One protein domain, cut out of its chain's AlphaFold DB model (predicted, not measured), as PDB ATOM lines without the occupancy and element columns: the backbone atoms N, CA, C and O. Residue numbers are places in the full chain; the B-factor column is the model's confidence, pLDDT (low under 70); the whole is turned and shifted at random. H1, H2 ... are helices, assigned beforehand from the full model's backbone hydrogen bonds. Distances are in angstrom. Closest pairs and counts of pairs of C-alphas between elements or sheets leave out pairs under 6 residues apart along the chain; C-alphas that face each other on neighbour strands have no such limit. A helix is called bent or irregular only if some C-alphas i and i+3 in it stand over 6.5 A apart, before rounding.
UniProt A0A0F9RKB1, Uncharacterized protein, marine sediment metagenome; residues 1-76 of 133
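What this domain is: This is residues 1 to 76 of the 133 residues of an uncharacterized protein of marine sediment metagenome (UniProt A0A0F9RKB1). A long helix, H1, bent into two arms, makes most of the length, and a second helix, H2, turns off its far end and folds back at a slant, so that arm H1b and H2 form an open V. The three pieces enclose no core. The printed part has 76 residues with two named helices, H1 then H2, and no named strand; the class is all helix. It is extended, with a radius of gyration of the C-alphas of 22.0 A, and elongated, spanning 61 by 34 by 24 A.

How they stand to each other: H1, residues 2 to 49, was assigned as one helix by its hydrogen bonds but is bent: C-alphas 22 and 25 are 7.0 A apart. Its arms, H1a, residues 2 to 22, and H1b, residues 25 to 49, stand at a steep tilt of 62 degrees. H1b and H2, residues 53 to 73, are close but not clearly touching, with the closest C-alphas, those of Tyr 49 and Ile 55, 7.1 A apart. They run opposite ways at a steep tilt of 52 degrees, with centres 19.6 A apart. H1a and H2 are apart. Every O i to N i+4 pair is within hydrogen-bond range in H1a and H2, and 19 of 21 are in H1b.

Where its parts are: H1b measures 36.2 A from first to last C-alpha, ending at C-alpha 49 (51.359, -54.096, -63.963). H1a measures 30.6 A and begins at C-alpha 2 (22.064, -8.206, -37.616). H2 measures 30.3 A and ends at C-alpha 73 (25.794, -62.045, -48.788).

The domain as a whole: The C-alphas farthest apart, those of Met 1 and Asn 48, are 64.4 A apart. The link from H1 to H2 is tight, with 3 residues between them, and the printed part has no cut. Mean pLDDT of the printed part is 83.1; residues 1 to 5 and 75 to 76 are under 70.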
ATOM      1  N   MET A   1      19.450  -6.227 -34.809       56.00
ATOM      2  CA  MET A   1      19.229  -7.678 -35.001       56.00
ATOM      3  C   MET A   1      20.313  -8.345 -35.853       56.00
ATOM      4  O   MET A   1      20.655  -9.468 -35.536       56.00
ATOM      5  N   PHE A   2      20.928  -7.665 -36.835       53.56
ATOM      6  CA  PHE A   2      22.064  -8.206 -37.616       53.56
ATOM      7  C   PHE A   2      23.347  -8.490 -36.803       53.56
ATOM      8  O   PHE A   2      24.035  -9.470 -37.062       53.56
ATOM      9  N   PHE A   3      23.662  -7.678 -35.786       53.88
ATOM     10  CA  PHE A   3      24.874  -7.872 -34.972       53.88
ATOM     11  C   PHE A   3      24.834  -9.117 -34.069       53.88
ATOM     12  O   PHE A   3      25.879  -9.689 -33.789       53.88
ATOM     13  N   GLN A   4      23.646  -9.574 -33.659       58.31
ATOM     14  CA  GLN A   4      23.505 -10.809 -32.876       58.31
ATOM     15  C   GLN A   4      23.661 -12.057 -33.748       58.31
ATOM     16  O   GLN A   4      24.212 -13.052 -33.294       58.31
ATOM     17  N   THR A   5      23.224 -12.006 -35.010       61.00
ATOM     18  CA  THR A   5      23.360 -13.128 -35.948       61.00
ATOM     19  C   THR A   5      24.830 -13.440 -36.233       61.00
ATOM     20  O   THR A   5      25.211 -14.605 -36.219       61.00
ATOM     21  N   ASN A   6      25.668 -12.410 -36.393       70.62
ATOM     22  CA  ASN A   6      27.112 -12.585 -36.591       70.62
ATOM     23  C   ASN A   6      27.800 -13.166 -35.345       70.62
ATOM     24  O   ASN A   6      28.579 -14.100 -35.468       70.62
ATOM     25  N   GLN A   7      27.438 -12.703 -34.144       75.88
ATOM     26  CA  GLN A   7      27.982 -13.250 -32.891       75.88
ATOM     27  C   GLN A   7      27.614 -14.725 -32.680       75.88
ATOM     28  O   GLN A   7      28.422 -15.498 -32.176       75.88
ATOM     29  N   ILE A   8      26.406 -15.135 -33.075       82.19
ATOM     30  CA  ILE A   8      25.985 -16.541 -33.007       82.19
ATOM     31  C   ILE A   8      26.777 -17.392 -34.009       82.19
ATOM     32  O   ILE A   8      27.174 -18.506 -33.674       82.19
ATOM     33  N   LEU A   9      27.029 -16.875 -35.215       80.38
ATOM     34  CA  LEU A   9      27.862 -17.555 -36.207       80.38
ATOM     35  C   LEU A   9      29.310 -17.721 -35.735       80.38
ATOM     36  O   LEU A   9      29.860 -18.807 -35.901       80.38
ATOM     37  N   ASP A  10      29.895 -16.699 -35.109       85.62
ATOM     38  CA  ASP A  10      31.256 -16.764 -34.565       85.62
ATOM     39  C   ASP A  10      31.356 -17.819 -33.451       85.62
ATOM     40  O   ASP A  10      32.236 -18.676 -33.476       85.62
ATOM     41  N   VAL A  11      30.383 -17.849 -32.533       87.75
ATOM     42  CA  VAL A  11      30.322 -18.867 -31.469       87.75
ATOM     43  C   VAL A  11      30.155 -20.277 -32.044       87.75
ATOM     44  O   VAL A  11      30.790 -21.219 -31.575       87.75
ATOM     45  N   LEU A  12      29.323 -20.450 -33.076       86.62
ATOM     46  CA  LEU A  12      29.173 -21.743 -33.748       86.62
ATOM     47  C   LEU A  12      30.465 -22.168 -34.456       86.62
ATOM     48  O   LEU A  12      30.832 -23.341 -34.383       86.62
ATOM     49  N   ALA A  13      31.169 -21.240 -35.105       89.19
ATOM     50  CA  ALA A  13      32.449 -21.508 -35.752       89.19
ATOM     51  C   ALA A  13      33.526 -21.915 -34.734       89.19
ATOM     52  O   ALA A  13      34.252 -22.878 -34.982       89.19
ATOM     53  N   ASP A  14      33.574 -21.264 -33.571       91.50
ATOM     54  CA  ASP A  14      34.485 -21.620 -32.480       91.50
ATOM     55  C   ASP A  14      34.178 -23.011 -31.907       91.50
ATOM     56  O   ASP A  14      35.091 -23.808 -31.679       91.50
ATOM     57  N   ILE A  15      32.895 -23.355 -31.736       90.69
ATOM     58  CA  ILE A  15      32.475 -24.688 -31.279       90.69
ATOM     59  C   ILE A  15      32.854 -25.759 -32.308       90.69
ATOM     60  O   ILE A  15      33.440 -26.782 -31.948       90.69
ATOM     61  N   ILE A  16      32.563 -25.535 -33.594       88.06
ATOM     62  CA  ILE A  16      32.930 -26.466 -34.671       88.06
ATOM     63  C   ILE A  16      34.456 -26.599 -34.754       88.06
ATOM     64  O   ILE A  16      34.972 -27.713 -34.853       88.06
ATOM     65  N   GLY A  17      35.188 -25.490 -34.652       90.94
ATOM     66  CA  GLY A  17      36.647 -25.469 -34.631       90.94
ATOM     67  C   GLY A  17      37.221 -26.280 -33.470       90.94
ATOM     68  O   GLY A  17      38.116 -27.102 -33.677       90.94
ATOM     69  N   ALA A  18      36.660 -26.129 -32.270       91.56
ATOM     70  CA  ALA A  18      37.046 -26.906 -31.097       91.56
ATOM     71  C   ALA A  18      36.772 -28.409 -31.280       91.56
ATOM     72  O   ALA A  18      37.635 -29.229 -30.962       91.56
ATOM     73  N   ILE A  19      35.621 -28.782 -31.852       89.38
ATOM     74  CA  ILE A  19      35.279 -30.184 -32.151       89.38
ATOM     75  C   ILE A  19      36.262 -30.782 -33.163       89.38
ATOM     76  O   ILE A  19      36.767 -31.887 -32.964       89.38
ATOM     77  N   VAL A  20      36.582 -30.054 -34.235       86.56
ATOM     78  CA  VAL A  20      37.536 -30.515 -35.256       86.56
ATOM     79  C   VAL A  20      38.939 -30.673 -34.664       86.56
ATOM     80  O   VAL A  20      39.607 -31.673 -34.932       86.56
ATOM     81  N   LEU A  21      39.383 -29.738 -33.818       90.38
ATOM     82  CA  LEU A  21      40.669 -29.838 -33.118       90.38
ATOM     83  C   LEU A  21      40.703 -31.006 -32.127       90.38
ATOM     84  O   LEU A  21      41.733 -31.671 -32.022       90.38
ATOM     85  N   PHE A  22      39.589 -31.293 -31.456       93.19
ATOM     86  CA  PHE A  22      39.451 -32.441 -30.563       93.19
ATOM     87  C   PHE A  22      39.488 -33.778 -31.313       93.19
ATOM     88  O   PHE A  22      40.101 -34.732 -30.844       93.19
ATOM     89  N   LEU A  23      38.877 -33.853 -32.498       91.12
ATOM     90  CA  LEU A  23      38.874 -35.058 -33.336       91.12
ATOM     91  C   LEU A  23      40.196 -35.268 -34.089       91.12
ATOM     92  O   LEU A  23      40.510 -36.393 -34.482       91.12
ATOM     93  N   LYS A  24      40.999 -34.215 -34.275       89.06
ATOM     94  CA  LYS A  24      42.266 -34.247 -35.024       89.06
ATOM     95  C   LYS A  24      43.214 -35.393 -34.618       89.06
ATOM     96  O   LYS A  24      43.703 -36.061 -35.528       89.06
ATOM     97  N   PRO A  25      43.468 -35.687 -33.329       92.56
ATOM     98  CA  PRO A  25      44.360 -36.778 -32.926       92.56
ATOM     99  C   PRO A  25      43.875 -38.168 -33.351       92.56
ATOM    100  O   PRO A  25      44.680 -39.086 -33.410       92.56
ATOM    101  N   ILE A  26      42.584 -38.327 -33.652       89.81
ATOM    102  CA  ILE A  26      41.976 -39.591 -34.086       89.81
ATOM    103  C   ILE A  26      41.888 -39.633 -35.616       89.81
ATOM    104  O   ILE A  26      42.306 -40.601 -36.245       89.81
ATOM    105  N   VAL A  27      41.386 -38.562 -36.234       88.62
ATOM    106  CA  VAL A  27      41.146 -38.503 -37.684       88.62
ATOM    107  C   VAL A  27      42.455 -38.453 -38.475       88.62
ATOM    108  O   VAL A  27      42.565 -39.105 -39.511       88.62
ATOM    109  N   VAL A  28      43.466 -37.719 -37.997       91.25
ATOM    110  CA  VAL A  28      44.754 -37.583 -38.700       91.25
ATOM    111  C   VAL A  28      45.490 -38.917 -38.864       91.25
ATOM    112  O   VAL A  28      45.842 -39.227 -40.003       91.25
ATOM    113  N   PRO A  29      45.726 -39.735 -37.819       91.75
ATOM    114  CA  PRO A  29      46.420 -41.009 -38.003       91.75
ATOM    115  C   PRO A  29      45.622 -41.988 -38.870       91.75
ATOM    116  O   PRO A  29      46.221 -42.690 -39.681       91.75
ATOM    117  N   ILE A  30      44.285 -41.994 -38.780       91.50
ATOM    118  CA  ILE A  30      43.430 -42.800 -39.669       91.50
ATOM    119  C   ILE A  30      43.595 -42.346 -41.123       91.50
ATOM    120  O   ILE A  30      43.805 -43.169 -42.012       91.50
ATOM    121  N   GLY A  31      43.559 -41.035 -41.370       88.88
ATOM    122  CA  GLY A  31      43.782 -40.456 -42.691       88.88
ATOM    123  C   GLY A  31      45.153 -40.815 -43.259       88.88
ATOM    124  O   GLY A  31      45.252 -41.260 -44.400       88.88
ATOM    125  N   GLN A  32      46.208 -40.699 -42.451       92.44
ATOM    126  CA  GLN A  32      47.561 -41.085 -42.856       92.44
ATOM    127  C   GLN A  32      47.672 -42.582 -43.151       92.44
ATOM    128  O   GLN A  32      48.307 -42.966 -44.133       92.44
ATOM    129  N   TRP A  33      47.017 -43.425 -42.356       93.38
ATOM    130  CA  TRP A  33      46.972 -44.864 -42.586       93.38
ATOM    131  C   TRP A  33      46.257 -45.214 -43.899       93.38
ATOM    132  O   TRP A  33      46.795 -45.984 -44.694       93.38
ATOM    133  N   MET A  34      45.107 -44.592 -44.192       90.88
ATOM    134  CA  MET A  34      44.407 -44.772 -45.474       90.88
ATOM    135  C   MET A  34      45.279 -44.360 -46.661       90.88
ATOM    136  O   MET A  34      45.403 -45.108 -47.630       90.88
ATOM    137  N   VAL A  35      45.921 -43.191 -46.575       93.19
ATOM    138  CA  VAL A  35      46.833 -42.708 -47.620       93.19
ATOM    139  C   VAL A  35      47.992 -43.686 -47.816       93.19
ATOM    140  O   VAL A  35      48.348 -43.985 -48.953       93.19
ATOM    141  N   SER A  36      48.545 -44.234 -46.732       93.50
ATOM    142  CA  SER A  36      49.633 -45.212 -46.796       93.50
ATOM    143  C   SER A  36      49.228 -46.479 -47.549       93.50
ATOM    144  O   SER A  36      49.968 -46.928 -48.422       93.50
ATOM    145  N   TRP A  37      48.057 -47.050 -47.256       90.06
ATOM    146  CA  TRP A  37      47.601 -48.260 -47.944       90.06
ATOM    147  C   TRP A  37      47.234 -48.012 -49.403       90.06
ATOM    148  O   TRP A  37      47.583 -48.824 -50.254       90.06
ATOM    149  N   ILE A  38      46.593 -46.883 -49.715       88.94
ATOM    150  CA  ILE A  38      46.269 -46.513 -51.100       88.94
ATOM    151  C   ILE A  38      47.550 -46.300 -51.910       88.94
ATOM    152  O   ILE A  38      47.654 -46.781 -53.037       88.94
ATOM    153  N   ASN A  39      48.546 -45.620 -51.340       92.25
ATOM    154  CA  ASN A  39      49.835 -45.428 -51.997       92.25
ATOM    155  C   ASN A  39      50.575 -46.756 -52.180       92.25
ATOM    156  O   ASN A  39      51.086 -47.004 -53.269       92.25
ATOM    157  N   GLY A  40      50.569 -47.630 -51.169       89.75
ATOM    158  CA  GLY A  40      51.140 -48.973 -51.266       89.75
ATOM    159  C   GLY A  40      50.463 -49.819 -52.346       89.75
ATOM    160  O   GLY A  40      51.146 -50.423 -53.169       89.75
ATOM    161  N   ALA A  41      49.130 -49.800 -52.414       85.12
ATOM    162  CA  ALA A  41      48.368 -50.489 -53.451       85.12
ATOM    163  C   ALA A  41      48.661 -49.918 -54.846       85.12
ATOM    164  O   ALA A  41      48.945 -50.672 -55.772       85.12
ATOM    165  N   ASN A  42      48.670 -48.592 -55.001       84.38
ATOM    166  CA  ASN A  42      48.990 -47.945 -56.274       84.38
ATOM    167  C   ASN A  42      50.421 -48.235 -56.733       84.38
ATOM    168  O   ASN A  42      50.652 -48.420 -57.925       84.38
ATOM    169  N   GLN A  43      51.381 -48.264 -55.813       86.69
ATOM    170  CA  GLN A  43      52.766 -48.584 -56.133       86.69
ATOM    171  C   GLN A  43      52.915 -50.058 -56.513       86.69
ATOM    172  O   GLN A  43      53.479 -50.347 -57.560       86.69
ATOM    173  N   PHE A  44      52.298 -50.976 -55.764       85.62
ATOM    174  CA  PHE A  44      52.231 -52.391 -56.136       85.62
ATOM    175  C   PHE A  44      51.624 -52.587 -57.533       85.62
ATOM    176  O   PHE A  44      52.146 -53.368 -58.329       85.62
ATOM    177  N   LEU A  45      50.554 -51.858 -57.859       82.94
ATOM    178  CA  LEU A  45      49.946 -51.905 -59.186       82.94
ATOM    179  C   LEU A  45      50.887 -51.373 -60.270       82.94
ATOM    180  O   LEU A  45      51.029 -52.003 -61.314       82.94
ATOM    181  N   LYS A  46      51.572 -50.256 -60.027       81.62
ATOM    182  CA  LYS A  46      52.541 -49.702 -60.982       81.62
ATOM    183  C   LYS A  46      53.735 -50.628 -61.202       81.62
ATOM    184  O   LYS A  46      54.099 -50.853 -62.353       81.62
ATOM    185  N   ASP A  47      54.293 -51.186 -60.135       84.56
ATOM    186  CA  ASP A  47      55.507 -52.003 -60.181       84.56
ATOM    187  C   ASP A  47      55.261 -53.360 -60.855       84.56
ATOM    188  O   ASP A  47      56.115 -53.846 -61.593       84.56
ATOM    189  N   ASN A  48      54.083 -53.960 -60.653       80.69
ATOM    190  CA  ASN A  48      53.765 -55.276 -61.217       80.69
ATOM    191  C   ASN A  48      53.053 -55.209 -62.574       80.69
ATOM    192  O   ASN A  48      53.162 -56.139 -63.371       80.69
ATOM    193  N   TYR A  49      52.302 -54.138 -62.841       76.56
ATOM    194  CA  TYR A  49      51.359 -54.096 -63.963       76.56
ATOM    195  C   TYR A  49      51.510 -52.866 -64.876       76.56
ATOM    196  O   TYR A  49      50.907 -52.825 -65.955       76.56
ATOM    197  N   GLY A  50      52.355 -51.896 -64.512       71.44
ATOM    198  CA  GLY A  50      52.627 -50.691 -65.301       71.44
ATOM    199  C   GLY A  50      51.405 -49.780 -65.493       71.44
ATOM    200  O   GLY A  50      50.397 -49.880 -64.796       71.44
ATOM    201  N   ASN A  51      51.465 -48.885 -66.486       71.25
ATOM    202  CA  ASN A  51      50.350 -47.997 -66.864       71.25
ATOM    203  C   ASN A  51      49.348 -48.669 -67.823       71.25
ATOM    204  O   ASN A  51      48.712 -48.006 -68.644       71.25
ATOM    205  N   ASN A  52      49.209 -49.993 -67.757       74.25
ATOM    206  CA  ASN A  52      48.310 -50.721 -68.640       74.25
ATOM    207  C   ASN A  52      46.861 -50.529 -68.186       74.25
ATOM    208  O   ASN A  52      46.385 -51.190 -67.263       74.25
ATOM    209  N   LEU A  53      46.152 -49.632 -68.874       74.75
ATOM    210  CA  LEU A  53      44.746 -49.285 -68.641       74.75
ATOM    211  C   LEU A  53      43.833 -50.523 -68.534       74.75
ATOM    212  O   LEU A  53      42.914 -50.557 -67.721       74.75
ATOM    213  N   THR A  54      44.139 -51.579 -69.290       78.25
ATOM    214  CA  THR A  54      43.434 -52.869 -69.266       78.25
ATOM    215  C   THR A  54      43.385 -53.504 -67.873       78.25
ATOM    216  O   THR A  54      42.370 -54.079 -67.498       78.25
ATOM    217  N   ILE A  55      44.445 -53.380 -67.070       74.94
ATOM    218  CA  ILE A  55      44.517 -54.005 -65.741       74.94
ATOM    219  C   ILE A  55      43.683 -53.222 -64.728       74.94
ATOM    220  O   ILE A  55      42.987 -53.819 -63.910       74.94
ATOM    221  N   TYR A  56      43.654 -51.895 -64.850       77.38
ATOM    222  CA  TYR A  56      42.745 -51.052 -64.072       77.38
ATOM    223  C   TYR A  56      41.275 -51.370 -64.377       77.38
ATOM    224  O   TYR A  56      40.467 -51.449 -63.454       77.38
ATOM    225  N   ILE A  57      40.934 -51.631 -65.645       82.69
ATOM    226  CA  ILE A  57      39.585 -52.068 -66.039       82.69
ATOM    227  C   ILE A  57      39.240 -53.424 -65.403       82.69
ATOM    228  O   ILE A  57      38.145 -53.585 -64.868       82.69
ATOM    229  N   ILE A  58      40.174 -54.383 -65.403       83.25
ATOM    230  CA  ILE A  58      39.967 -55.705 -64.788       83.25
ATOM    231  C   ILE A  58      39.763 -55.585 -63.272       83.25
ATOM    232  O   ILE A  58      38.820 -56.163 -62.734       83.25
ATOM    233  N   ILE A  59      40.591 -54.800 -62.577       83.19
ATOM    234  CA  ILE A  59      40.447 -54.562 -61.131       83.19
ATOM    235  C   ILE A  59      39.110 -53.884 -60.827       83.19
ATOM    236  O   ILE A  59      38.409 -54.294 -59.904       83.19
ATOM    237  N   SER A  60      38.715 -52.893 -61.629       82.50
ATOM    238  CA  SER A  60      37.416 -52.232 -61.491       82.50
ATOM    239  C   SER A  60      36.258 -53.216 -61.659       82.50
ATOM    240  O   SER A  60      35.305 -53.164 -60.886       82.50
ATOM    241  N   ALA A  61      36.332 -54.134 -62.626       87.94
ATOM    242  CA  ALA A  61      35.309 -55.161 -62.809       87.94
ATOM    243  C   ALA A  61      35.225 -56.100 -61.593       87.94
ATOM    244  O   ALA A  61      34.129 -56.394 -61.118       87.94
ATOM    245  N   ILE A  62      36.368 -56.511 -61.035       88.69
ATOM    246  CA  ILE A  62      36.423 -57.348 -59.826       88.69
ATOM    247  C   ILE A  62      35.812 -56.619 -58.621       88.69
ATOM    248  O   ILE A  62      35.060 -57.236 -57.871       88.69
ATOM    249  N   LEU A  63      36.082 -55.321 -58.449       87.56
ATOM    250  CA  LEU A  63      35.508 -54.517 -57.365       87.56
ATOM    251  C   LEU A  63      33.989 -54.348 -57.488       87.56
ATOM    252  O   LEU A  63      33.280 -54.379 -56.485       87.56
ATOM    253  N   VAL A  64      33.467 -54.203 -58.707       90.12
ATOM    254  CA  VAL A  64      32.014 -54.162 -58.935       90.12
ATOM    255  C   VAL A  64      31.383 -55.507 -58.578       90.12
ATOM    256  O   VAL A  64      30.387 -55.550 -57.858       90.12
ATOM    257  N   ILE A  65      31.981 -56.617 -59.024       89.81
ATOM    258  CA  ILE A  65      31.485 -57.966 -58.720       89.81
ATOM    259  C   ILE A  65      31.553 -58.246 -57.214       89.81
ATOM    260  O   ILE A  65      30.601 -58.786 -56.655       89.81
ATOM    261  N   SER A  66      32.635 -57.857 -56.534       85.69
ATOM    262  CA  SER A  66      32.751 -58.033 -55.086       85.69
ATOM    263  C   SER A  66      31.732 -57.183 -54.326       85.69
ATOM    264  O   SER A  66      31.125 -57.683 -53.385       85.69
ATOM    265  N   GLY A  67      31.458 -55.954 -54.773       83.12
ATOM    266  CA  GLY A  67      30.387 -55.118 -54.225       83.12
ATOM    267  C   GLY A  67      29.005 -55.762 -54.368       83.12
ATOM    268  O   GLY A  67      28.238 -55.793 -53.407       83.12
ATOM    269  N   ILE A  68      28.712 -56.356 -55.530       87.44
ATOM    270  CA  ILE A  68      27.474 -57.119 -55.752       87.44
ATOM    271  C   ILE A  68      27.408 -58.324 -54.806       87.44
ATOM    272  O   ILE A  68      26.379 -58.547 -54.174       87.44
ATOM    273  N   LEU A  69      28.498 -59.085 -54.672       85.19
ATOM    274  CA  LEU A  69      28.555 -60.242 -53.775       85.19
ATOM    275  C   LEU A  69      28.344 -59.845 -52.315       85.19
ATOM    276  O   LEU A  69      27.576 -60.510 -51.629       85.19
ATOM    277  N   VAL A  70      28.971 -58.763 -51.851       83.94
ATOM    278  CA  VAL A  70      28.769 -58.238 -50.494       83.94
ATOM    279  C   VAL A  70      27.313 -57.823 -50.293       83.94
ATOM    280  O   VAL A  70      26.740 -58.151 -49.263       83.94
ATOM    281  N   ASN A  71      26.682 -57.197 -51.286       85.94
ATOM    282  CA  ASN A  71      25.266 -56.835 -51.220       85.94
ATOM    283  C   ASN A  71      24.327 -58.061 -51.205       85.94
ATOM    284  O   ASN A  71      23.242 -58.008 -50.636       85.94
ATOM    285  N   ILE A  72      24.728 -59.180 -51.818       80.81
ATOM    286  CA  ILE A  72      23.963 -60.439 -51.791       80.81
ATOM    287  C   ILE A  72      24.169 -61.192 -50.470       80.81
ATOM    288  O   ILE A  72      23.204 -61.689 -49.894       80.81
ATOM    289  N   ILE A  73      25.416 -61.310 -50.007       83.25
ATOM    290  CA  ILE A  73      25.794 -62.045 -48.788       83.25
ATOM    291  C   ILE A  73      25.375 -61.295 -47.530       83.25
ATOM    292  O   ILE A  73      24.948 -61.911 -46.557       83.25
ATOM    293  N   TRP A  74      25.483 -59.972 -47.560       74.56
ATOM    294  CA  TRP A  74      25.125 -59.089 -46.466       74.56
ATOM    295  C   TRP A  74      24.099 -58.061 -46.953       74.56
ATOM    296  O   TRP A  74      24.424 -56.881 -47.081       74.56
ATOM    297  N   PRO A  75      22.845 -58.473 -47.220       66.94
ATOM    298  CA  PRO A  75      21.803 -57.603 -47.780       66.94
ATOM    299  C   PRO A  75      21.314 -56.495 -46.825       66.94
ATOM    300  O   PRO A  75      20.240 -55.932 -47.032       66.94
ATOM    301  N   GLY A  76      22.081 -56.185 -45.775       63.66
ATOM    302  CA  GLY A  76      21.642 -55.409 -44.623       63.66
ATOM    303  C   GLY A  76      20.541 -56.135 -43.850       63.66
ATOM    304  O   GLY A  76      19.944 -57.104 -44.329       63.66
TER     305      GLY A  76